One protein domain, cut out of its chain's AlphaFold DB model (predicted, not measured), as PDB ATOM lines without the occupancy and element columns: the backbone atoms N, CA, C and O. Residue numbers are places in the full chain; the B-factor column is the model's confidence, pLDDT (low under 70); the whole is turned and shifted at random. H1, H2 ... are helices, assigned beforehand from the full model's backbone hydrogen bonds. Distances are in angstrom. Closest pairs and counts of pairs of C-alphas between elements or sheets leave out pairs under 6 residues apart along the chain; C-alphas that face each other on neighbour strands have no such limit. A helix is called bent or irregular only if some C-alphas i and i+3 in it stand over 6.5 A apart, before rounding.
ATOM      1  N   HIS A  13     -15.003  14.670  -4.369       50.50
ATOM      2  CA  HIS A  13     -15.274  13.381  -3.732       50.50
ATOM      3  C   HIS A  13     -16.753  13.154  -3.434       50.50
ATOM      4  O   HIS A  13     -17.188  12.003  -3.441       50.50
ATOM      5  N   ILE A  14     -17.541  14.216  -3.223       53.84
ATOM      6  CA  ILE A  14     -18.967  14.062  -2.917       53.84
ATOM      7  C   ILE A  14     -19.728  13.501  -4.119       53.84
ATOM      8  O   ILE A  14     -20.526  12.583  -3.959       53.84
ATOM      9  N   TYR A  15     -19.404  13.945  -5.338       56.88
ATOM     10  CA  TYR A  15     -20.020  13.421  -6.556       56.88
ATOM     11  C   TYR A  15     -19.631  11.963  -6.800       56.88
ATOM     12  O   TYR A  15     -20.507  11.138  -7.047       56.88
ATOM     13  N   THR A  16     -18.350  11.601  -6.671       55.78
ATOM     14  CA  THR A  16     -17.909  10.202  -6.811       55.78
ATOM     15  C   THR A  16     -18.511   9.299  -5.732       55.78
ATOM     16  O   THR A  16     -18.918   8.176  -6.032       55.78
ATOM     17  N   PHE A  17     -18.634   9.779  -4.492       57.59
ATOM     18  CA  PHE A  17     -19.330   9.072  -3.416       57.59
ATOM     19  C   PHE A  17     -20.817   8.882  -3.747       57.59
ATOM     20  O   PHE A  17     -21.337   7.777  -3.640       57.59
ATOM     21  N   ILE A  18     -21.502   9.916  -4.232       61.97
ATOM     22  CA  ILE A  18     -22.917   9.829  -4.618       61.97
ATOM     23  C   ILE A  18     -23.106   8.857  -5.790       61.97
ATOM     24  O   ILE A  18     -23.948   7.966  -5.708       61.97
ATOM     25  N   PHE A  19     -22.297   8.950  -6.848       65.25
ATOM     26  CA  PHE A  19     -22.386   8.044  -7.999       65.25
ATOM     27  C   PHE A  19     -22.065   6.590  -7.636       65.25
ATOM     28  O   PHE A  19     -22.759   5.685  -8.095       65.25
ATOM     29  N   SER A  20     -21.062   6.354  -6.787       56.28
ATOM     30  CA  SER A  20     -20.740   5.000  -6.315       56.28
ATOM     31  C   SER A  20     -21.857   4.413  -5.452       56.28
ATOM     32  O   SER A  20     -22.216   3.257  -5.653       56.28
ATOM     33  N   ASN A  21     -22.483   5.206  -4.577       62.94
ATOM     34  CA  ASN A  21     -23.636   4.759  -3.791       62.94
ATOM     35  C   ASN A  21     -24.877   4.517  -4.658       62.94
ATOM     36  O   ASN A  21     -25.584   3.546  -4.416       62.94
ATOM     37  N   ILE A  22     -25.122   5.322  -5.698       67.12
ATOM     38  CA  ILE A  22     -26.207   5.079  -6.666       67.12
ATOM     39  C   ILE A  22     -25.969   3.777  -7.445       67.12
ATOM     40  O   ILE A  22     -26.906   3.010  -7.652       67.12
ATOM     41  N   ALA A  23     -24.726   3.488  -7.841       62.69
ATOM     42  CA  ALA A  23     -24.379   2.247  -8.533       62.69
ATOM     43  C   ALA A  23     -24.539   1.010  -7.629       62.69
ATOM     44  O   ALA A  23     -25.082  -0.007  -8.059       62.69
ATOM     45  N   LEU A  24     -24.115   1.107  -6.365       60.03
ATOM     46  CA  LEU A  24     -24.270   0.045  -5.364       60.03
ATOM     47  C   LEU A  24     -25.746  -0.175  -5.003       60.03
ATOM     48  O   LEU A  24     -26.205  -1.311  -4.905       60.03
ATOM     49  N   PHE A  25     -26.506   0.915  -4.888       66.56
ATOM     50  CA  PHE A  25     -27.953   0.913  -4.705       66.56
ATOM     51  C   PHE A  25     -28.668   0.231  -5.874       66.56
ATOM     52  O   PHE A  25     -29.482  -0.662  -5.650       66.56
ATOM     53  N   ALA A  26     -28.314   0.558  -7.118       65.38
ATOM     54  CA  ALA A  26     -28.830  -0.155  -8.278       65.38
ATOM     55  C   ALA A  26     -28.488  -1.656  -8.188       65.38
ATOM     56  O   ALA A  26     -29.386  -2.485  -8.240       65.38
ATOM     57  N   GLY A  27     -27.232  -2.033  -7.937       61.69
ATOM     58  CA  GLY A  27     -26.836  -3.446  -7.850       61.69
ATOM     59  C   GLY A  27     -27.619  -4.265  -6.813       61.69
ATOM     60  O   GLY A  27     -28.103  -5.354  -7.123       61.69
ATOM     61  N   VAL A  28     -27.791  -3.738  -5.598       64.88
ATOM     62  CA  VAL A  28     -28.514  -4.434  -4.518       64.88
ATOM     63  C   VAL A  28     -30.006  -4.528  -4.822       64.88
ATOM     64  O   VAL A  28     -30.589  -5.605  -4.717       64.88
ATOM     65  N   PHE A  29     -30.646  -3.437  -5.242       65.00
ATOM     66  CA  PHE A  29     -32.099  -3.440  -5.419       65.00
ATOM     67  C   PHE A  29     -32.549  -4.141  -6.705       65.00
ATOM     68  O   PHE A  29     -33.609  -4.766  -6.685       65.00
ATOM     69  N   PHE A  30     -31.726  -4.159  -7.762       65.12
ATOM     70  CA  PHE A  30     -31.946  -5.020  -8.934       65.12
ATOM     71  C   PHE A  30     -31.931  -6.516  -8.580       65.12
ATOM     72  O   PHE A  30     -32.555  -7.302  -9.284       65.12
ATOM     73  N   SER A  31     -31.249  -6.918  -7.502       62.69
ATOM     74  CA  SER A  31     -31.224  -8.320  -7.059       62.69
ATOM     75  C   SER A  31     -32.439  -8.734  -6.218       62.69
ATOM     76  O   SER A  31     -32.688  -9.926  -6.058       62.69
ATOM     77  N   LEU A  32     -33.199  -7.766  -5.691       70.62
ATOM     78  CA  LEU A  32     -34.279  -7.998  -4.721       70.62
ATOM     79  C   LEU A  32     -35.682  -7.666  -5.247       70.62
ATOM     80  O   LEU A  32     -36.664  -8.057  -4.623       70.62
ATOM     81  N   ASN A  33     -35.788  -6.929  -6.355       77.94
ATOM     82  CA  ASN A  33     -37.051  -6.388  -6.862       77.94
ATOM     83  C   ASN A  33     -37.339  -6.868  -8.287       77.94
ATOM     84  O   ASN A  33     -36.434  -7.238  -9.036       77.94
ATOM     85  N   SER A  34     -38.610  -6.808  -8.683       82.62
ATOM     86  CA  SER A  34     -39.014  -7.042 -10.071       82.62
ATOM     87  C   SER A  34     -38.513  -5.922 -10.994       82.62
ATOM     88  O   SER A  34     -38.241  -4.800 -10.560       82.62
ATOM     89  N   VAL A  35     -38.446  -6.188 -12.303       82.25
ATOM     90  CA  VAL A  35     -38.031  -5.188 -13.309       82.25
ATOM     91  C   VAL A  35     -38.888  -3.916 -13.232       82.25
ATOM     92  O   VAL A  35     -38.361  -2.806 -13.321       82.25
ATOM     93  N   SER A  36     -40.198  -4.062 -13.016       83.06
ATOM     94  CA  SER A  36     -41.132  -2.936 -12.904       83.06
ATOM     95  C   SER A  36     -40.866  -2.087 -11.660       83.06
ATOM     96  O   SER A  36     -40.855  -0.856 -11.737       83.06
ATOM     97  N   GLN A  37     -40.605  -2.729 -10.520       85.38
ATOM     98  CA  GLN A  37     -40.288  -2.045  -9.265       85.38
ATOM     99  C   GLN A  37     -38.946  -1.320  -9.345       85.38
ATOM    100  O   GLN A  37     -38.836  -0.168  -8.928       85.38
ATOM    101  N   VAL A  38     -37.941  -1.956  -9.947       83.06
ATOM    102  CA  VAL A  38     -36.639  -1.337 -10.214       83.06
ATOM    103  C   VAL A  38     -36.797  -0.098 -11.093       83.06
ATOM    104  O   VAL A  38     -36.242   0.956 -10.779       83.06
ATOM    105  N   GLY A  39     -37.594  -0.191 -12.161       82.38
ATOM    106  CA  GLY A  39     -37.921   0.955 -13.007       82.38
ATOM    107  C   GLY A  39     -38.532   2.100 -12.199       82.38
ATOM    108  O   GLY A  39     -38.063   3.234 -12.284       82.38
ATOM    109  N   ALA A  40     -39.526   1.806 -11.355       86.75
ATOM    110  CA  ALA A  40     -40.161   2.800 -10.490       86.75
ATOM    111  C   ALA A  40     -39.165   3.469  -9.525       86.75
ATOM    112  O   ALA A  40     -39.191   4.692  -9.366       86.75
ATOM    113  N   ILE A  41     -38.263   2.695  -8.917       86.38
ATOM    114  CA  ILE A  41     -37.209   3.195  -8.022       86.38
ATOM    115  C   ILE A  41     -36.266   4.153  -8.764       86.38
ATOM    116  O   ILE A  41     -35.989   5.250  -8.273       86.38
ATOM    117  N   LEU A  42     -35.810   3.785  -9.964       85.25
ATOM    118  CA  LEU A  42     -34.935   4.631 -10.786       85.25
ATOM    119  C   LEU A  42     -35.634   5.911 -11.258       85.25
ATOM    120  O   LEU A  42     -35.017   6.981 -11.256       85.25
ATOM    121  N   TYR A  43     -36.918   5.830 -11.620       87.00
ATOM    122  CA  TYR A  43     -37.722   7.012 -11.936       87.00
ATOM    123  C   TYR A  43     -37.868   7.929 -10.725       87.00
ATOM    124  O   TYR A  43     -37.696   9.138 -10.864       87.00
ATOM    125  N   SER A  44     -38.121   7.370  -9.538       90.38
ATOM    126  CA  SER A  44     -38.187   8.144  -8.296       90.38
ATOM    127  C   SER A  44     -36.865   8.853  -8.011       90.38
ATOM    128  O   SER A  44     -36.863  10.065  -7.813       90.38
ATOM    129  N   LEU A  45     -35.731   8.149  -8.069       88.06
ATOM    130  CA  LEU A  45     -34.412   8.759  -7.875       88.06
ATOM    131  C   LEU A  45     -34.135   9.878  -8.878       88.06
ATOM    132  O   LEU A  45     -33.725  10.971  -8.485       88.06
ATOM    133  N   SER A  46     -34.401   9.633 -10.160       86.94
ATOM    134  CA  SER A  46     -34.184  10.629 -11.210       86.94
ATOM    135  C   SER A  46     -35.059  11.867 -11.002       86.94
ATOM    136  O   SER A  46     -34.566  12.991 -11.101       86.94
ATOM    137  N   LEU A  47     -36.338  11.678 -10.659       89.12
ATOM    138  CA  LEU A  47     -37.265  12.773 -10.382       89.12
ATOM    139  C   LEU A  47     -36.852  13.561  -9.133       89.12
ATOM    140  O   LEU A  47     -36.854  14.790  -9.162       89.12
ATOM    141  N   ASN A  48     -36.449  12.877  -8.061       90.88
ATOM    142  CA  ASN A  48     -35.985  13.510  -6.827       90.88
ATOM    143  C   ASN A  48     -34.730  14.360  -7.076       90.88
ATOM    144  O   ASN A  48     -34.650  15.502  -6.617       90.88
ATOM    145  N   LEU A  49     -33.756  13.832  -7.826       88.50
ATOM    146  CA  LEU A  49     -32.552  14.570  -8.221       88.50
ATOM    147  C   LEU A  49     -32.905  15.782  -9.088       88.50
ATOM    148  O   LEU A  49     -32.421  16.883  -8.824       88.50
ATOM    149  N   PHE A  50     -33.783  15.601 -10.078       87.12
ATOM    150  CA  PHE A  50     -34.237  16.683 -10.948       87.12
ATOM    151  C   PHE A  50     -34.949  17.793 -10.169       87.12
ATOM    152  O   PHE A  50     -34.674  18.966 -10.404       87.12
ATOM    153  N   LEU A  51     -35.823  17.455  -9.218       89.00
ATOM    154  CA  LEU A  51     -36.534  18.439  -8.399       89.00
ATOM    155  C   LEU A  51     -35.591  19.229  -7.493       89.00
ATOM    156  O   LEU A  51     -35.666  20.456  -7.472       89.00
ATOM    157  N   ASN A  52     -34.670  18.557  -6.794       86.62
ATOM    158  CA  ASN A  52     -33.653  19.241  -5.987       86.62
ATOM    159  C   ASN A  52     -32.797  20.181  -6.846       86.62
ATOM    160  O   ASN A  52     -32.550  21.328  -6.466       86.62
ATOM    161  N   TRP A  53     -32.389  19.720  -8.031       87.56
ATOM    162  CA  TRP A  53     -31.650  20.524  -8.999       87.56
ATOM    163  C   TRP A  53     -32.465  21.738  -9.465       87.56
ATOM    164  O   TRP A  53     -31.991  22.872  -9.388       87.56
ATOM    165  N   LEU A  54     -33.719  21.537  -9.865       86.50
ATOM    166  CA  LEU A  54     -34.607  22.601 -10.326       86.50
ATOM    167  C   LEU A  54     -34.826  23.663  -9.241       86.50
ATOM    168  O   LEU A  54     -34.687  24.854  -9.515       86.50
ATOM    169  N   VAL A  55     -35.087  23.253  -7.996       86.44
ATOM    170  CA  VAL A  55     -35.234  24.168  -6.851       86.44
ATOM    171  C   VAL A  55     -33.941  24.945  -6.594       86.44
ATOM    172  O   VAL A  55     -33.979  26.166  -6.389       86.44
ATOM    173  N   TYR A  56     -32.786  24.273  -6.652       84.94
ATOM    174  CA  TYR A  56     -31.488  24.918  -6.476       84.94
ATOM    175  C   TYR A  56     -31.243  25.995  -7.537       84.94
ATOM    176  O   TYR A  56     -30.950  27.138  -7.186       84.94
ATOM    177  N   TYR A  57     -31.416  25.691  -8.824       80.25
ATOM    178  CA  TYR A  57     -31.157  26.666  -9.888       80.25
ATOM    179  C   TYR A  57     -32.219  27.771  -9.974       80.25
ATOM    180  O   TYR A  57     -31.872  28.906 -10.305       80.25
ATOM    181  N   ALA A  58     -33.476  27.484  -9.629       82.38
ATOM    182  CA  ALA A  58     -34.551  28.475  -9.646       82.38
ATOM    183  C   ALA A  58     -34.471  29.473  -8.475       82.38
ATOM    184  O   ALA A  58     -34.736  30.660  -8.663       82.38
ATOM    185  N   SER A  59     -34.102  29.015  -7.271       82.44
ATOM    186  CA  SER A  59     -34.206  29.816  -6.036       82.44
ATOM    187  C   SER A  59     -32.902  29.924  -5.242       82.44
ATOM    188  O   SER A  59     -32.606  30.984  -4.687       82.44
ATOM    189  N   GLY A  60     -32.104  28.853  -5.183       79.12
ATOM    190  CA  GLY A  60     -30.879  28.787  -4.378       79.12
ATOM    191  C   GLY A  60     -29.696  29.530  -5.002       79.12
ATOM    192  O   GLY A  60     -29.094  30.387  -4.360       79.12
ATOM    193  N   LYS A  61     -29.404  29.273  -6.282       80.00
ATOM    194  CA  LYS A  61     -28.185  29.728  -6.969       80.00
ATOM    195  C   LYS A  61     -27.959  31.237  -6.878       80.00
ATOM    196  O   LYS A  61     -26.845  31.680  -6.627       80.00
ATOM    197  N   LYS A  62     -29.011  32.045  -7.059       79.38
ATOM    198  CA  LYS A  62     -28.895  33.512  -6.963       79.38
ATOM    199  C   LYS A  62     -28.552  33.977  -5.546       79.38
ATOM    200  O   LYS A  62     -27.765  34.903  -5.396       79.38
ATOM    201  N   LYS A  63     -29.111  33.328  -4.520       80.62
ATOM    202  CA  LYS A  63     -28.885  33.668  -3.102       80.62
ATOM    203  C   LYS A  63     -27.477  33.302  -2.635       80.62
ATOM    204  O   LYS A  63     -26.964  33.910  -1.705       80.62
ATOM    205  N   LEU A  64     -26.863  32.333  -3.305       79.06
ATOM    206  CA  LEU A  64     -25.568  31.768  -2.952       79.06
ATOM    207  C   LEU A  64     -24.391  32.334  -3.760       79.06
ATOM    208  O   LEU A  64     -23.252  31.947  -3.541       79.06
ATOM    209  N   LYS A  65     -24.636  33.299  -4.658       76.06
ATOM    210  CA  LYS A  65     -23.611  33.878  -5.548       76.06
ATOM    211  C   LYS A  65     -22.351  34.369  -4.816       76.06
ATOM    212  O   LYS A  65     -21.272  34.327  -5.393       76.06
ATOM    213  N   HIS A  66     -22.510  34.859  -3.589       78.25
ATOM    214  CA  HIS A  66     -21.427  35.428  -2.786       78.25
ATOM    215  C   HIS A  66     -20.919  34.493  -1.679       78.25
ATOM    216  O   HIS A  66     -19.994  34.872  -0.972       78.25
ATOM    217  N   HIS A  67     -21.515  33.305  -1.515       80.81
ATOM    218  CA  HIS A  67     -21.072  32.326  -0.517       80.81
ATOM    219  C   HIS A  67     -19.829  31.584  -0.999       80.81
ATOM    220  O   HIS A  67     -19.545  31.547  -2.204       80.81
ATOM    221  N   SER A  68     -19.099  30.979  -0.060       78.31
ATOM    222  CA  SER A  68     -17.958  30.130  -0.398       78.31
ATOM    223  C   SER A  68     -18.362  28.975  -1.325       78.31
ATOM    224  O   SER A  68     -19.485  28.460  -1.287       78.31
ATOM    225  N   GLN A  69     -17.424  28.539  -2.168       76.19
ATOM    226  CA  GLN A  69     -17.626  27.367  -3.023       76.19
ATOM    227  C   GLN A  69     -17.928  26.120  -2.185       76.19
ATOM    228  O   GLN A  69     -18.827  25.363  -2.536       76.19
ATOM    229  N   TYR A  70     -17.271  25.977  -1.032       78.69
ATOM    230  CA  TYR A  70     -17.570  24.928  -0.064       78.69
ATOM    231  C   TYR A  70     -19.048  24.925   0.343       78.69
ATOM    232  O   TYR A  70     -19.698  23.885   0.285       78.69
ATOM    233  N   PHE A  71     -19.614  26.078   0.713       81.88
ATOM    234  CA  PHE A  71     -21.015  26.153   1.129       81.88
ATOM    235  C   PHE A  71     -21.989  25.875  -0.030       81.88
ATOM    236  O   PHE A  71     -23.057  25.283   0.164       81.88
ATOM    237  N   ASN A  72     -21.609  26.249  -1.253       80.88
ATOM    238  CA  ASN A  72     -22.362  25.911  -2.462       80.88
ATOM    239  C   ASN A  72     -22.371  24.397  -2.705       80.88
ATOM    240  O   ASN A  72     -23.442  23.817  -2.903       80.88
ATOM    241  N   ASP A  73     -21.204  23.762  -2.628       80.50
ATOM    242  CA  ASP A  73     -21.039  22.317  -2.798       80.50
ATOM    243  C   ASP A  73     -21.745  21.540  -1.686       80.50
ATOM    244  O   ASP A  73     -22.421  20.550  -1.961       80.50
ATOM    245  N   LEU A  74     -21.682  22.028  -0.443       83.00
ATOM    246  CA  LEU A  74     -22.436  21.489   0.686       83.00
ATOM    247  C   LEU A  74     -23.938  21.542   0.397       83.00
ATOM    248  O   LEU A  74     -24.627  20.534   0.524       83.00
ATOM    249  N   THR A  75     -24.452  22.686  -0.058       84.88
ATOM    250  CA  THR A  75     -25.884  22.852  -0.357       84.88
ATOM    251  C   THR A  75     -26.351  21.903  -1.466       84.88
ATOM    252  O   THR A  75     -27.417  21.290  -1.349       84.88
ATOM    253  N   ILE A  76     -25.561  21.754  -2.536       84.44
ATOM    254  CA  ILE A  76     -25.846  20.810  -3.627       84.44
ATOM    255  C   ILE A  76     -25.781  19.370  -3.105       84.44
ATOM    256  O   ILE A  76     -26.714  18.594  -3.326       84.44
ATOM    257  N   GLY A  77     -24.726  19.032  -2.364       83.06
ATOM    258  CA  GLY A  77     -24.508  17.716  -1.772       83.06
ATOM    259  C   GLY A  77     -25.643  17.290  -0.844       83.06
ATOM    260  O   GLY A  77     -26.123  16.165  -0.951       83.06
ATOM    261  N   MET A  78     -26.156  18.196  -0.006       86.25
ATOM    262  CA  MET A  78     -27.314  17.925   0.857       86.25
ATOM    263  C   MET A  78     -28.603  17.717   0.057       86.25
ATOM    264  O   MET A  78     -29.420  16.869   0.418       86.25
ATOM    265  N   GLY A  79     -28.780  18.434  -1.058       88.12
ATOM    266  CA  GLY A  79     -29.872  18.180  -2.001       88.12
ATOM    267  C   GLY A  79     -29.802  16.770  -2.591       88.12
ATOM    268  O   GLY A  79     -30.789  16.034  -2.555       88.12
ATOM    269  N   MET A  80     -28.622  16.357  -3.058       86.19
ATOM    270  CA  MET A  80     -28.399  15.013  -3.607       86.19
ATOM    271  C   MET A  80     -28.563  13.917  -2.546       86.19
ATOM    272  O   MET A  80     -29.198  12.898  -2.815       86.19
ATOM    273  N   LEU A  81     -28.062  14.139  -1.328       87.19
ATOM    274  CA  LEU A  81     -28.252  13.228  -0.200       87.19
ATOM    275  C   LEU A  81     -29.738  13.069   0.144       87.19
ATOM    276  O   LEU A  81     -30.194  11.953   0.375       87.19
ATOM    277  N   SER A  82     -30.514  14.158   0.123       91.00
ATOM    278  CA  SER A  82     -31.961  14.087   0.358       91.00
ATOM    279  C   SER A  82     -32.677  13.234  -0.692       91.00
ATOM    280  O   SER A  82     -33.526  12.414  -0.337       91.00
ATOM    281  N   ALA A  83     -32.294  13.382  -1.968       89.75
ATOM    282  CA  ALA A  83     -32.857  12.613  -3.070       89.75
ATOM    283  C   ALA A  83     -32.555  11.127  -2.893       89.75
ATOM    284  O   ALA A  83     -33.455  10.297  -3.018       89.75
ATOM    285  N   PHE A  84     -31.310  10.814  -2.526       87.25
ATOM    286  CA  PHE A  84     -30.873   9.457  -2.239       87.25
ATOM    287  C   PHE A  84     -31.645   8.840  -1.067       87.25
ATOM    288  O   PHE A  84     -32.227   7.771  -1.227       87.25
ATOM    289  N   ILE A  85     -31.729   9.524   0.080       89.19
ATOM    290  CA  ILE A  85     -32.468   9.035   1.258       89.19
ATOM    291  C   ILE A  85     -33.941   8.791   0.908       89.19
ATOM    292  O   ILE A  85     -34.479   7.735   1.240       89.19
ATOM    293  N   SER A  86     -34.584   9.730   0.206       92.50
ATOM    294  CA  SER A  86     -35.977   9.582  -0.232       92.50
ATOM    295  C   SER A  86     -36.167   8.322  -1.087       92.50
ATOM    296  O   SER A  86     -37.065   7.519  -0.833       92.50
ATOM    297  N   SER A  87     -35.271   8.088  -2.049       88.44
ATOM    298  CA  SER A  87     -35.313   6.907  -2.918       88.44
ATOM    299  C   SER A  87     -34.996   5.602  -2.194       88.44
ATOM    300  O   SER A  87     -35.582   4.573  -2.529       88.44
ATOM    301  N   VAL A  88     -34.127   5.621  -1.180       87.19
ATOM    302  CA  VAL A  88     -33.883   4.459  -0.313       87.19
ATOM    303  C   VAL A  88     -35.152   4.088   0.447       87.19
ATOM    304  O   VAL A  88     -35.561   2.929   0.402       87.19
ATOM    305  N   ILE A  89     -35.822   5.056   1.078       90.50
ATOM    306  CA  ILE A  89     -37.082   4.811   1.799       90.50
ATOM    307  C   ILE A  89     -38.147   4.266   0.841       90.50
ATOM    308  O   ILE A  89     -38.806   3.276   1.158       90.50
ATOM    309  N   PHE A  90     -38.284   4.864  -0.346       90.50
ATOM    310  CA  PHE A  90     -39.208   4.371  -1.364       90.50
ATOM    311  C   PHE A  90     -38.905   2.919  -1.747       90.50
ATOM    312  O   PHE A  90     -39.809   2.091  -1.781       90.50
ATOM    313  N   SER A  91     -37.633   2.581  -1.951       86.31
ATOM    314  CA  SER A  91     -37.218   1.223  -2.325       86.31
ATOM    315  C   SER A  91     -37.517   0.195  -1.244       86.31
ATOM    316  O   SER A  91     -37.952  -0.907  -1.557       86.31
ATOM    317  N   PHE A  92     -37.347   0.557   0.029       86.56
ATOM    318  CA  PHE A  92     -37.768  -0.302   1.135       86.56
ATOM    319  C   PHE A  92     -39.276  -0.551   1.130       86.56
ATOM    320  O   PHE A  92     -39.695  -1.677   1.375       86.56
ATOM    321  N   LEU A  93     -40.097   0.458   0.819       88.19
ATOM    322  CA  LEU A  93     -41.543   0.261   0.697       88.19
ATOM    323  C   LEU A  93     -41.911  -0.643  -0.481       88.19
ATOM    324  O   LEU A  93     -42.822  -1.457  -0.352       88.19
ATOM    325  N   MET A  94     -41.196  -0.534  -1.604       86.56
ATOM    326  CA  MET A  94     -41.453  -1.339  -2.803       86.56
ATOM    327  C   MET A  94     -41.303  -2.846  -2.557       86.56
ATOM    328  O   MET A  94     -42.044  -3.615  -3.162       86.56
ATOM    329  N   LEU A  95     -40.457  -3.266  -1.605       84.56
ATOM    330  CA  LEU A  95     -40.322  -4.676  -1.202       84.56
ATOM    331  C   LEU A  95     -41.635  -5.296  -0.690       84.56
ATOM    332  O   LEU A  95     -41.780  -6.516  -0.692       84.56
ATOM    333  N   PHE A  96     -42.586  -4.472  -0.243       87.12
ATOM    334  CA  PHE A  96     -43.865  -4.917   0.315       87.12
ATOM    335  C   PHE A  96     -45.050  -4.717  -0.640       87.12
ATOM    336  O   PHE A  96     -46.183  -5.046  -0.286       87.12
ATOM    337  N   LEU A  97     -44.821  -4.166  -1.835       86.31
ATOM    338  CA  LEU A  97     -45.871  -3.848  -2.802       86.31
ATOM    339  C   LEU A  97     -45.858  -4.833  -3.972       86.31
ATOM    340  O   LEU A  97     -44.807  -5.235  -4.456       86.31
ATOM    341  N   SER A  98     -47.039  -5.198  -4.469       82.31
ATOM    342  CA  SER A  98     -47.166  -6.043  -5.661       82.31
ATOM    343  C   SER A  98     -47.015  -5.238  -6.954       82.31
ATOM    344  O   SER A  98     -47.496  -4.108  -7.026       82.31
ATOM    345  N   ASP A  99     -46.526  -5.879  -8.015       80.25
ATOM    346  CA  ASP A  99     -46.369  -5.292  -9.358       80.25
ATOM    347  C   ASP A  99     -47.677  -4.823 -10.027       80.25
ATOM    348  O   ASP A  99     -47.641  -4.061 -10.988       80.25
ATOM    349  N   ASN A 100     -48.840  -5.242  -9.521       78.00
ATOM    350  CA  ASN A 100     -50.147  -4.905 -10.095       78.00
ATOM    351  C   ASN A 100     -50.639  -3.485  -9.750       78.00
ATOM    352  O   ASN A 100     -51.742  -3.103 -10.142       78.00
ATOM    353  N   GLN A 101     -49.865  -2.711  -8.987       78.44
ATOM    354  CA  GLN A 101     -50.231  -1.360  -8.564       78.44
ATOM    355  C   GLN A 101     -49.536  -0.296  -9.417       78.44
ATOM    356  O   GLN A 101     -48.385  -0.442  -9.819       78.44
ATOM    357  N   SER A 102     -50.222   0.824  -9.662       82.00
ATOM    358  CA  SER A 102     -49.583   2.004 -10.252       82.00
ATOM    359  C   SER A 102     -48.754   2.735  -9.197       82.00
ATOM    360  O   SER A 102     -49.288   3.215  -8.197       82.00
ATOM    361  N   PHE A 103     -47.449   2.868  -9.438       85.75
ATOM    362  CA  PHE A 103     -46.520   3.520  -8.508       85.75
ATOM    363  C   PHE A 103     -46.460   5.048  -8.654       85.75
ATOM    364  O   PHE A 103     -45.781   5.709  -7.872       85.75
ATOM    365  N   GLY A 104     -47.166   5.637  -9.628       87.50
ATOM    366  CA  GLY A 104     -47.041   7.061  -9.968       87.50
ATOM    367  C   GLY A 104     -47.310   8.009  -8.794       87.50
ATOM    368  O   GLY A 104     -46.522   8.917  -8.537       87.50
ATOM    369  N   THR A 105     -48.375   7.764  -8.027       89.06
ATOM    370  CA  THR A 105     -48.715   8.589  -6.855       89.06
ATOM    371  C   THR A 105     -47.657   8.488  -5.755       89.06
ATOM    372  O   THR A 105     -47.323   9.497  -5.138       89.06
ATOM    373  N   LEU A 106     -47.089   7.298  -5.538       90.69
ATOM    374  CA  LEU A 106     -46.001   7.107  -4.577       90.69
ATOM    375  C   LEU A 106     -44.730   7.824  -5.039       90.69
ATOM    376  O   LEU A 106     -44.124   8.544  -4.253       90.69
ATOM    377  N   ILE A 107     -44.370   7.708  -6.319       91.12
ATOM    378  CA  ILE A 107     -43.223   8.420  -6.899       91.12
ATOM    379  C   ILE A 107     -43.351   9.930  -6.661       91.12
ATOM    380  O   ILE A 107     -42.400  10.553  -6.191       91.12
ATOM    381  N   LEU A 108     -44.530  10.510  -6.914       92.19
ATOM    382  CA  LEU A 108     -44.791  11.931  -6.659       92.19
ATOM    383  C   LEU A 108     -44.706  12.282  -5.169       92.19
ATOM    384  O   LEU A 108     -44.111  13.297  -4.814       92.19
ATOM    385  N   PHE A 109     -45.257  11.445  -4.291       93.62
ATOM    386  CA  PHE A 109     -45.153  11.641  -2.845       93.62
ATOM    387  C   PHE A 109     -43.687  11.698  -2.384       93.62
ATOM    388  O   PHE A 109     -43.299  12.633  -1.682       93.62
ATOM    389  N   PHE A 110     -42.847  10.763  -2.835       94.00
ATOM    390  CA  PHE A 110     -41.416  10.736  -2.505       94.00
ATOM    391  C   PHE A 110     -40.626  11.902  -3.122       94.00
ATOM    392  O   PHE A 110     -39.659  12.391  -2.525       94.00
ATOM    393  N   ALA A 111     -41.095  12.423  -4.254       90.44
ATOM    394  CA  ALA A 111     -40.606  13.655  -4.867       90.44
ATOM    395  C   ALA A 111     -40.906  14.919  -4.054       90.44
ATOM    396  O   ALA A 111     -40.120  15.861  -4.093       90.44
ATOM    397  N   PHE A 112     -41.985  14.965  -3.275       92.25
ATOM    398  CA  PHE A 112     -42.185  16.045  -2.300       92.25
ATOM    399  C   PHE A 112     -41.453  15.768  -0.986       92.25
ATOM    400  O   PHE A 112     -40.891  16.686  -0.385       92.25
ATOM    401  N   LEU A 113     -41.397  14.502  -0.566       93.75
ATOM    402  CA  LEU A 113     -40.699  14.094   0.650       93.75
ATOM    403  C   LEU A 113     -39.209  14.450   0.604       93.75
ATOM    404  O   LEU A 113     -38.660  14.876   1.617       93.75
ATOM    405  N   THR A 114     -38.559  14.353  -0.562       93.38
ATOM    406  CA  THR A 114     -37.149  14.751  -0.702       93.38
ATOM    407  C   THR A 114     -36.912  16.212  -0.315       93.38
ATOM    408  O   THR A 114     -35.901  16.492   0.316       93.38
ATOM    409  N   LEU A 115     -37.837  17.130  -0.619       91.06
ATOM    410  CA  LEU A 115     -37.695  18.546  -0.267       91.06
ATOM    411  C   LEU A 115     -37.840  18.754   1.245       91.06
ATOM    412  O   LEU A 115     -37.127  19.568   1.831       91.06
ATOM    413  N   LEU A 116     -38.725  17.986   1.893       93.81
ATOM    414  CA  LEU A 116     -38.843  17.980   3.352       93.81
ATOM    415  C   LEU A 116     -37.565  17.438   4.008       93.81
ATOM    416  O   LEU A 116     -37.057  18.044   4.949       93.81
ATOM    417  N   ILE A 117     -37.016  16.336   3.490       93.31
ATOM    418  CA  ILE A 117     -35.743  15.773   3.962       93.31
ATOM    419  C   ILE A 117     -34.619  16.797   3.775       93.31
ATOM    420  O   ILE A 117     -33.870  17.051   4.714       93.31
ATOM    421  N   GLN A 118     -34.529  17.439   2.606       90.81
ATOM    422  CA  GLN A 118     -33.545  18.489   2.341       90.81
ATOM    423  C   GLN A 118     -33.668  19.628   3.356       90.81
ATOM    424  O   GLN A 118     -32.663  20.072   3.906       90.81
ATOM    425  N   PHE A 119     -34.889  20.084   3.641       90.94
ATOM    426  CA  PHE A 119     -35.136  21.123   4.637       90.94
ATOM    427  C   PHE A 119     -34.642  20.717   6.034       90.94
ATOM    428  O   PHE A 119     -33.975  21.510   6.699       90.94
ATOM    429  N   LEU A 120     -34.923  19.482   6.465       92.25
ATOM    430  CA  LEU A 120     -34.468  18.960   7.756       92.25
ATOM    431  C   LEU A 120     -32.940  18.854   7.827       92.25
ATOM    432  O   LEU A 120     -32.354  19.276   8.821       92.25
ATOM    433  N   ILE A 121     -32.294  18.360   6.767       88.12
ATOM    434  CA  ILE A 121     -30.830  18.280   6.680       88.12
ATOM    435  C   ILE A 121     -30.222  19.684   6.742       88.12
ATOM    436  O   ILE A 121     -29.342  19.941   7.556       88.12
ATOM    437  N   MET A 122     -30.730  20.631   5.949       87.56
ATOM    438  CA  MET A 122     -30.228  22.011   5.928       87.56
ATOM    439  C   MET A 122     -30.425  22.747   7.259       87.56
ATOM    440  O   MET A 122     -29.715  23.715   7.524       87.56
ATOM    441  N   LYS A 123     -31.367  22.313   8.106       89.38
ATOM    442  CA  LYS A 123     -31.530  22.856   9.460       89.38
ATOM    443  C   LYS A 123     -30.358  22.483  10.374       89.38
ATOM    444  O   LYS A 123     -30.000  23.290  11.229       89.38
ATOM    445  N   ALA A 124     -29.751  21.310  10.179       86.81
ATOM    446  CA  ALA A 124     -28.547  20.918  10.912       86.81
ATOM    447  C   ALA A 124     -27.364  21.841  10.581       86.81
ATOM    448  O   ALA A 124     -26.634  22.215  11.486       86.81
ATOM    449  N   TYR A 125     -27.273  22.306   9.331       83.75
ATOM    450  CA  TYR A 125     -26.241  23.242   8.858       83.75
ATOM    451  C   TYR A 125     -26.661  24.721   8.967       83.75
ATOM    452  O   TYR A 125     -26.279  25.581   8.162       83.75
ATOM    453  N   SER A 126     -27.570  25.026   9.899       87.31
ATOM    454  CA  SER A 126     -28.106  26.384  10.047       87.31
ATOM    455  C   SER A 126     -27.063  27.363  10.585       87.31
ATOM    456  O   SER A 126     -27.121  28.548  10.244       87.31
ATOM    457  N   TRP A 127     -26.105  26.860  11.365       87.81
ATOM    458  CA  TRP A 127     -25.003  27.637  11.908       87.81
ATOM    459  C   TRP A 127     -24.041  28.094  10.804       87.81
ATOM    460  O   TRP A 127     -23.844  29.299  10.643       87.81
ATOM    461  N   GLU A 128     -23.564  27.187   9.945       86.69
ATOM    462  CA  GLU A 128     -22.653  27.497   8.830       86.69
ATOM    463  C   GLU A 128     -23.282  28.511   7.877       86.69
ATOM    464  O   GLU A 128     -22.639  29.452   7.413       86.69
ATOM    465  N   LYS A 129     -24.590  28.373   7.636       87.31
ATOM    466  CA  LYS A 129     -25.359  29.329   6.839       87.31
ATOM    467  C   LYS A 129     -25.399  30.723   7.468       87.31
ATOM    468  O   LYS A 129     -25.357  31.724   6.751       87.31
ATOM    469  N   ALA A 130     -25.557  30.805   8.789       88.31
ATOM    470  CA  ALA A 130     -25.581  32.077   9.505       88.31
ATOM    471  C   ALA A 130     -24.191  32.728   9.515       88.31
ATOM    472  O   ALA A 130     -24.085  33.935   9.273       88.31
ATOM    473  N   PHE A 131     -23.149  31.923   9.727       88.44
ATOM    474  CA  PHE A 131     -21.757  32.349   9.687       88.44
ATOM    475  C   PHE A 131     -21.368  32.883   8.304       88.44
ATOM    476  O   PHE A 131     -20.948  34.032   8.206       88.44
ATOM    477  N   GLU A 132     -21.611  32.130   7.224       86.56
ATOM    478  CA  GLU A 132     -21.356  32.577   5.841       86.56
ATOM    479  C   GLU A 132     -22.032  33.911   5.542       86.56
ATOM    480  O   GLU A 132     -21.414  34.821   4.999       86.56
ATOM    481  N   LYS A 133     -23.293  34.086   5.950       87.56
ATOM    482  CA  LYS A 133     -24.007  35.345   5.716       87.56
ATOM    483  C   LYS A 133     -23.324  36.534   6.404       87.56
ATOM    484  O   LYS A 133     -23.241  37.607   5.808       87.56
ATOM    485  N   LYS A 134     -22.853  36.355   7.640       87.88
ATOM    486  CA  LYS A 134     -22.136  37.392   8.401       87.88
ATOM    487  C   LYS A 134     -20.746  37.653   7.826       87.88
ATOM    488  O   LYS A 134     -20.364  38.806   7.665       87.88
ATOM    489  N   LEU A 135     -20.040  36.596   7.441       86.25
ATOM    490  CA  LEU A 135     -18.730  36.659   6.803       86.25
ATOM    491  C   LEU A 135     -18.784  37.404   5.463       86.25
ATOM    492  O   LEU A 135     -17.958  38.270   5.204       86.25
ATOM    493  N   ILE A 136     -19.787  37.125   4.628       84.81
ATOM    494  CA  ILE A 136     -20.041  37.869   3.386       84.81
ATOM    495  C   ILE A 136     -20.347  39.330   3.698       84.81
ATOM    496  O   ILE A 136     -19.801  40.209   3.038       84.81
ATOM    497  N   GLY A 137     -21.197  39.587   4.698       82.75
ATOM    498  CA  GLY A 137     -21.523  40.938   5.153       82.75
ATOM    499  C   GLY A 137     -20.275  41.739   5.508       82.75
ATOM    500  O   GLY A 137     -20.135  42.859   5.042       82.75
ATOM    501  N   PHE A 138     -19.332  41.133   6.229       84.12
ATOM    502  CA  PHE A 138     -18.049  41.742   6.582       84.12
ATOM    503  C   PHE A 138     -17.097  41.922   5.388       84.12
ATOM    504  O   PHE A 138     -16.472  42.967   5.238       84.12
ATOM    505  N   ARG A 139     -16.980  40.919   4.510       80.88
ATOM    506  CA  ARG A 139     -15.986  40.926   3.420       80.88
ATOM    507  C   ARG A 139     -16.400  41.739   2.197       80.88
ATOM    508  O   ARG A 139     -15.538  42.180   1.444       80.88
ATOM    509  N   MET A 140     -17.703  41.882   1.963       76.69
ATOM    510  CA  MET A 140     -18.251  42.559   0.783       76.69
ATOM    511  C   MET A 140     -18.679  44.005   1.061       76.69
ATOM    512  O   MET A 140     -19.101  44.681   0.122       76.69
ATOM    513  N   THR A 141     -18.609  44.477   2.308       79.25
ATOM    514  CA  THR A 141     -18.911  45.875   2.637       79.25
ATOM    515  C   THR A 141     -17.733  46.801   2.375       79.25
ATOM    516  O   THR A 141     -16.565  46.406   2.369       79.25
ATOM    517  N   ILE A 142     -18.072  48.057   2.090       71.75
ATOM    518  CA  ILE A 142     -17.118  49.139   1.855       71.75
ATOM    519  C   ILE A 142     -16.492  49.515   3.209       71.75
ATOM    520  O   ILE A 142     -17.095  49.291   4.256       71.75
ATOM    521  N   GLN A 143     -15.279  50.067   3.189       68.38
ATOM    522  CA  GLN A 143     -14.438  50.294   4.370       68.38
ATOM    523  C   GLN A 143     -15.156  50.988   5.545       68.38
ATOM    524  O   GLN A 143     -14.910  50.629   6.692       68.38
ATOM    525  N   ASP A 144     -16.083  51.903   5.254       65.44
ATOM    526  CA  ASP A 144     -16.824  52.683   6.253       65.44
ATOM    527  C   ASP A 144     -17.841  51.847   7.059       65.44
ATOM    528  O   ASP A 144     -18.106  52.144   8.219       65.44
ATOM    529  N   GLU A 145     -18.379  50.767   6.482       77.44
ATOM    530  CA  GLU A 145     -19.332  49.850   7.142       77.44
ATOM    531  C   GLU A 145     -18.641  48.590   7.692       77.44
ATOM    532  O   GLU A 145     -19.269  47.713   8.299       77.44
ATOM    533  N   LYS A 146     -17.332  48.463   7.459       80.81
ATOM    534  CA  LYS A 146     -16.566  47.257   7.777       80.81
ATOM    535  C   LYS A 146     -16.426  47.047   9.282       80.81
ATOM    536  O   LYS A 146     -16.474  45.913   9.748       80.81
ATOM    537  N   GLU A 147     -16.298  48.129  10.042       80.88
ATOM    538  CA  GLU A 147     -16.159  48.085  11.500       80.88
ATOM    539  C   GLU A 147     -17.460  47.616  12.176       80.88
ATOM    540  O   GLU A 147     -17.429  46.737  13.038       80.88
ATOM    541  N   GLU A 148     -18.618  48.094  11.703       83.69
ATOM    542  CA  GLU A 148     -19.936  47.643  12.171       83.69
ATOM    543  C   GLU A 148     -20.167  46.159  11.852       83.69
ATOM    544  O   GLU A 148     -20.521  45.370  12.730       83.69
ATOM    545  N   ASN A 149     -19.902  45.735  10.613       84.62
ATOM    546  CA  ASN A 149     -20.043  44.325  10.240       84.62
ATOM    547  C   ASN A 149     -19.017  43.426  10.941       84.62
ATOM    548  O   ASN A 149     -19.315  42.266  11.239       84.62
ATOM    549  N   GLY A 150     -17.832  43.959  11.242       83.06
ATOM    550  CA  GLY A 150     -16.810  43.297  12.044       83.06
ATOM    551  C   GLY A 150     -17.302  43.053  13.465       83.06
ATOM    552  O   GLY A 150     -17.161  41.942  13.976       83.06
ATOM    553  N   GLN A 151     -17.981  44.033  14.065       83.19
ATOM    554  CA  GLN A 151     -18.624  43.877  15.369       83.19
ATOM    555  C   GLN A 151     -19.761  42.843  15.324       83.19
ATOM    556  O   GLN A 151     -19.845  41.984  16.195       83.19
ATOM    557  N   VAL A 152     -20.588  42.839  14.274       86.12
ATOM    558  CA  VAL A 152     -21.667  41.846  14.084       86.12
ATOM    559  C   VAL A 152     -21.136  40.413  13.934       86.12
ATOM    560  O   VAL A 152     -21.810  39.453  14.344       86.12
ATOM    561  N   LEU A 153     -19.970  40.251  13.304       85.75
ATOM    562  CA  LEU A 153     -19.263  38.975  13.203       85.75
ATOM    563  C   LEU A 153     -18.656  38.587  14.555       85.75
ATOM    564  O   LEU A 153     -18.855  37.462  15.004       85.75
ATOM    565  N   TYR A 154     -17.993  39.521  15.234       83.00
ATOM    566  CA  TYR A 154     -17.425  39.316  16.565       83.00
ATOM    567  C   TYR A 154     -18.487  38.892  17.591       83.00
ATOM    568  O   TYR A 154     -18.326  37.876  18.263       83.00
ATOM    569  N   ASP A 155     -19.614  39.601  17.656       85.25
ATOM    570  CA  ASP A 155     -20.709  39.306  18.585       85.25
ATOM    571  C   ASP A 155     -21.378  37.958  18.295       85.25
ATOM    572  O   ASP A 155     -21.891  37.316  19.206       85.25
ATOM    573  N   PHE A 156     -21.369  37.503  17.039       83.81
ATOM    574  CA  PHE A 156     -21.855  36.166  16.687       83.81
ATOM    575  C   PHE A 156     -20.936  35.057  17.197       83.81
ATOM    576  O   PHE A 156     -21.417  34.003  17.598       83.81
ATOM    577  N   LEU A 157     -19.625  35.297  17.180       81.31
ATOM    578  CA  LEU A 157     -18.626  34.337  17.643       81.31
ATOM    579  C   LEU A 157     -18.485  34.326  19.172       81.31
ATOM    580  O   LEU A 157     -18.071  33.323  19.761       81.31
ATOM    581  N   LYS A 158     -18.854  35.432  19.825       76.06
ATOM    582  CA  LYS A 158     -18.853  35.585  21.278       76.06
ATOM    583  C   LYS A 158     -19.961  34.738  21.906       76.06
ATOM    584  O   LYS A 158     -21.107  35.163  22.007       76.06
ATOM    585  N   GLY A 159     -19.622  33.539  22.380       62.34
ATOM    586  CA  GLY A 159     -20.571  32.759  23.180       62.34
ATOM    587  C   GLY A 159     -20.343  31.258  23.282       62.34
ATOM    588  O   GLY A 159     -20.783  30.712  24.291       62.34
ATOM    589  N   LYS A 160     -19.686  30.605  22.308       58.03
ATOM    590  CA  LYS A 160     -19.219  29.195  22.389       58.03
ATOM    591  C   LYS A 160     -18.590  28.609  21.111       58.03
ATOM    592  O   LYS A 160     -18.044  27.516  21.202       58.03
ATOM    593  N   ASP A 161     -18.567  29.322  19.982       66.19
ATOM    594  CA  ASP A 161     -18.331  28.691  18.666       66.19
ATOM    595  C   ASP A 161     -17.053  29.179  17.951       66.19
ATOM    596  O   ASP A 161     -16.966  29.191  16.725       66.19
ATOM    597  N   MET A 162     -16.037  29.614  18.703       72.19
ATOM    598  CA  MET A 162     -14.775  30.110  18.125       72.19
ATOM    599  C   MET A 162     -13.940  29.003  17.477       72.19
ATOM    600  O   MET A 162     -13.373  29.209  16.404       72.19
ATOM    601  N   ASP A 163     -13.887  27.826  18.100       73.81
ATOM    602  CA  ASP A 163     -13.196  26.678  17.513       73.81
ATOM    603  C   ASP A 163     -13.977  26.127  16.313       73.81
ATOM    604  O   ASP A 163     -13.375  25.815  15.293       73.81
ATOM    605  N   GLU A 164     -15.315  26.137  16.362       78.81
ATOM    606  CA  GLU A 164     -16.162  25.770  15.220       78.81
ATOM    607  C   GLU A 164     -15.988  26.741  14.039       78.81
ATOM    608  O   GLU A 164     -15.901  26.310  12.888       78.81
ATOM    609  N   ALA A 165     -15.847  28.043  14.305       77.56
ATOM    610  CA  ALA A 165     -15.535  29.050  13.291       77.56
ATOM    611  C   ALA A 165     -14.127  28.919  12.723       77.56
ATOM    612  O   ALA A 165     -13.968  29.009  11.507       77.56
ATOM    613  N   SER A 166     -13.123  28.662  13.561       76.31
ATOM    614  CA  SER A 166     -11.758  28.383  13.102       76.31
ATOM    615  C   SER A 166     -11.728  27.140  12.209       76.31
ATOM    616  O   SER A 166     -11.212  27.194  11.094       76.31
ATOM    617  N   ASP A 167     -12.350  26.046  12.654       77.25
ATOM    618  CA  ASP A 167     -12.452  24.799  11.892       77.25
ATOM    619  C   ASP A 167     -13.217  25.004  10.579       77.25
ATOM    620  O   ASP A 167     -12.882  24.410   9.552       77.25
ATOM    621  N   TYR A 168     -14.266  25.829  10.584       77.81
ATOM    622  CA  TYR A 168     -15.033  26.138   9.383       77.81
ATOM    623  C   TYR A 168     -14.239  27.002   8.396       77.81
ATOM    624  O   TYR A 168     -14.242  26.701   7.204       77.81
ATOM    625  N   LEU A 169     -13.518  28.025   8.866       78.81
ATOM    626  CA  LEU A 169     -12.625  28.841   8.033       78.81
ATOM    627  C   LEU A 169     -11.542  27.984   7.367       78.81
ATOM    628  O   LEU A 169     -11.313  28.110   6.159       78.81
ATOM    629  N   ASP A 170     -10.970  27.041   8.119       74.75
ATOM    630  CA  ASP A 170     -10.035  26.042   7.600       74.75
ATOM    631  C   ASP A 170     -10.687  25.138   6.538       74.75
ATOM    632  O   ASP A 170     -10.081  24.874   5.494       74.75
ATOM    633  N   LYS A 171     -11.933  24.685   6.756       74.19
ATOM    634  CA  LYS A 171     -12.694  23.864   5.788       74.19
ATOM    635  C   LYS A 171     -12.975  24.604   4.484       74.19
ATOM    636  O   LYS A 171     -12.843  24.002   3.417       74.19
ATOM    637  N   ILE A 172     -13.359  25.880   4.547       73.94
ATOM    638  CA  ILE A 172     -13.626  26.685   3.344       73.94
ATOM    639  C   ILE A 172     -12.342  27.209   2.685       73.94
ATOM    640  O   ILE A 172     -12.408  27.776   1.594       73.94
ATOM    641  N   GLY A 173     -11.183  27.019   3.327       64.38
ATOM    642  CA  GLY A 173      -9.885  27.481   2.840       64.38
ATOM    643  C   GLY A 173      -9.787  29.004   2.759       64.38
ATOM    644  O   GLY A 173      -9.096  29.524   1.880       64.38
ATOM    645  N   LEU A 174     -10.514  29.718   3.623       70.50
ATOM    646  CA  LEU A 174     -10.489  31.172   3.654       70.50
ATOM    647  C   LEU A 174      -9.386  31.652   4.593       70.50
ATOM    648  O   LEU A 174      -9.414  31.368   5.782       70.50
ATOM    649  N   PHE A 175      -8.465  32.440   4.044       67.06
ATOM    650  CA  PHE A 175      -7.400  33.095   4.796       67.06
ATOM    651  C   PHE A 175      -7.613  34.604   4.707       67.06
ATOM    652  O   PHE A 175      -7.319  35.218   3.679       67.06
ATOM    653  N   ASP A 176      -8.182  35.181   5.759       69.88
ATOM    654  CA  ASP A 176      -8.494  36.605   5.840       69.88
ATOM    655  C   ASP A 176      -7.927  37.149   7.152       69.88
ATOM    656  O   ASP A 176      -8.454  36.882   8.230       69.88
ATOM    657  N   SER A 177      -6.828  37.903   7.053       71.12
ATOM    658  CA  SER A 177      -6.070  38.380   8.213       71.12
ATOM    659  C   SER A 177      -6.896  39.239   9.168       71.12
ATOM    660  O   SER A 177      -6.565  39.324  10.348       71.12
ATOM    661  N   GLU A 178      -7.955  39.888   8.679       74.75
ATOM    662  CA  GLU A 178      -8.844  40.678   9.530       74.75
ATOM    663  C   GLU A 178      -9.822  39.789  10.304       74.75
ATOM    664  O   GLU A 178     -10.071  40.030  11.484       74.75
ATOM    665  N   VAL A 179     -10.318  38.715   9.685       75.75
ATOM    666  CA  VAL A 179     -11.155  37.711  10.362       75.75
ATOM    667  C   VAL A 179     -10.327  36.926  11.383       75.75
ATOM    668  O   VAL A 179     -10.764  36.732  12.518       75.75
ATOM    669  N   ASP A 180      -9.094  36.560  11.029       76.25
ATOM    670  CA  ASP A 180      -8.147  35.911  11.940       76.25
ATOM    671  C   ASP A 180      -7.803  36.818  13.134       76.25
ATOM    672  O   ASP A 180      -7.670  36.347  14.269       76.25
ATOM    673  N   ALA A 181      -7.700  38.134  12.914       76.56
ATOM    674  CA  ALA A 181      -7.502  39.117  13.979       76.56
ATOM    675  C   ALA A 181      -8.707  39.185  14.934       76.56
ATOM    676  O   ALA A 181      -8.522  39.244  16.148       76.56
ATOM    677  N   ILE A 182      -9.936  39.116  14.412       74.75
ATOM    678  CA  ILE A 182     -11.167  39.073  15.222       74.75
ATOM    679  C   ILE A 182     -11.198  37.811  16.102       74.75
ATOM    680  O   ILE A 182     -11.510  37.899  17.290       74.75
ATOM    681  N   ILE A 183     -10.828  36.652  15.549       73.12
ATOM    682  CA  ILE A 183     -10.794  35.374  16.281       73.12
ATOM    683  C   ILE A 183      -9.684  35.368  17.341       73.12
ATOM    684  O   ILE A 183      -9.898  34.966  18.484       73.12
ATOM    685  N   SER A 184      -8.485  35.835  16.989       72.19
ATOM    686  CA  SER A 184      -7.330  35.848  17.900       72.19
ATOM    687  C   SER A 184      -7.472  36.850  19.047       72.19
ATOM    688  O   SER A 184      -7.112  36.515  20.179       72.19
ATOM    689  N   LYS A 185      -8.060  38.028  18.796       68.69
ATOM    690  CA  LYS A 185      -8.373  39.025  19.833       68.69
ATOM    691  C   LYS A 185      -9.242  38.435  20.946       68.69
ATOM    692  O   LYS A 185      -9.034  38.747  22.105       68.69
ATOM    693  N   HIS A 186     -10.146  37.515  20.620       62.72
ATOM    694  CA  HIS A 186     -11.020  36.903  21.618       62.72
ATOM    695  C   HIS A 186     -10.416  35.695  22.346       62.72
ATOM    696  O   HIS A 186     -10.847  35.375  23.441       62.72
ATOM    697  N   ARG A 187      -9.400  35.022  21.784       60.75
ATOM    698  CA  ARG A 187      -8.657  33.965  22.506       60.75
ATOM    699  C   ARG A 187      -7.771  34.512  23.630       60.75
ATOM    700  O   ARG A 187      -7.250  33.729  24.421       60.75
ATOM    701  N   THR A 188      -7.539  35.822  23.640       57.47
ATOM    702  CA  THR A 188      -6.661  36.504  24.600       57.47
ATOM    703  C   THR A 188      -7.417  37.321  25.651       57.47
ATOM    704  O   THR A 188      -6.794  37.688  26.646       57.47
TER     705      THR A 188
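This is residues 13 to 188 of the 189 residues of an uncharacterized protein of Ancylomarina salipaludis (UniProt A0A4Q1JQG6). What shape does the model have? It is a rod: an up-and-down bundle of four helices, H1 to H4, each running against the one before it, with a looser head of four shorter helices, H5 to H8, at one end. H3 is the core of the bundle, with H2 and H4 packed on it and H1 more thinly joined to it. What is it built of? The printed part has 176 residues with eight named helices, H1 to H8 in that order, and no named strand; the class is all helix. The whole is loose, with a radius of gyration of the C-alphas of 21.1 A and spans of 68 by 28 by 25 A.

Where are the bundle's helices? H1, residues 13 to 32, begins at C-alpha 13 (-15.274, 13.381, -3.732) and is 28.6 A long. H2, residues 35 to 63, is 41.2 A long; H3, residues 69 to 94, 37.3 A; H4, residues 104 to 124, 31.1 A. Where are the others? H5 is residues 126 to 140, H6 residues 143 to 157, H7 residues 162 to 172 and H8 residues 177 to 187, ending at C-alpha 187 (-8.657, 33.965, 22.506). Which helices are irregular? H2, with a kink of 42 degrees near residue 57, has C-alphas 58 and 61 7.0 A apart; H6 has C-alphas 144 and 147 7.0 A apart.

What does the hub, H3, touch in the bundle? H1 touches it the same way at a shallow tilt of 6 degrees, closest at the C-alphas of Ile 14 and Gly 77, 6.7 A. H2 and H3 form a hairpin, closest at the C-alphas of Asn 48 and Ala 83, 5.0 A; H3 and H4 form another, at those of Ser 82 and Gln 118, 5.1 A. How does the head sit? H5 and H6 form a hairpin, closest at the C-alphas of Phe 138 and Asn 149, 4.9 A. H7 and H3 touch only at their ends, closest at the C-alphas of Tyr 70 and Ile 172, 5.5 A; H6 and H8 only just touch, with 3 pairs of C-alphas within 8 A, closest at Tyr 154 and Ile 182, 6.4 A. Do the backbones keep O i to N i+4 pairs within hydrogen-bond range? Every pair is in H3, H5 and H7, against 14 of 16 in H1, 22 of 25 in H2, 15 of 17 in H4, 9 of 11 in H6 and 6 of 7 in H8.

How far does it reach? The two C-alphas farthest apart, those of Asn 100 and Thr 188, are 69.4 A apart. Are there cuts or long links? The printed part has no cut, and no link is long. Where is confidence low? Residues 13 to 31 are among the 31 with pLDDT under 70; the mean of the printed part is 80.1.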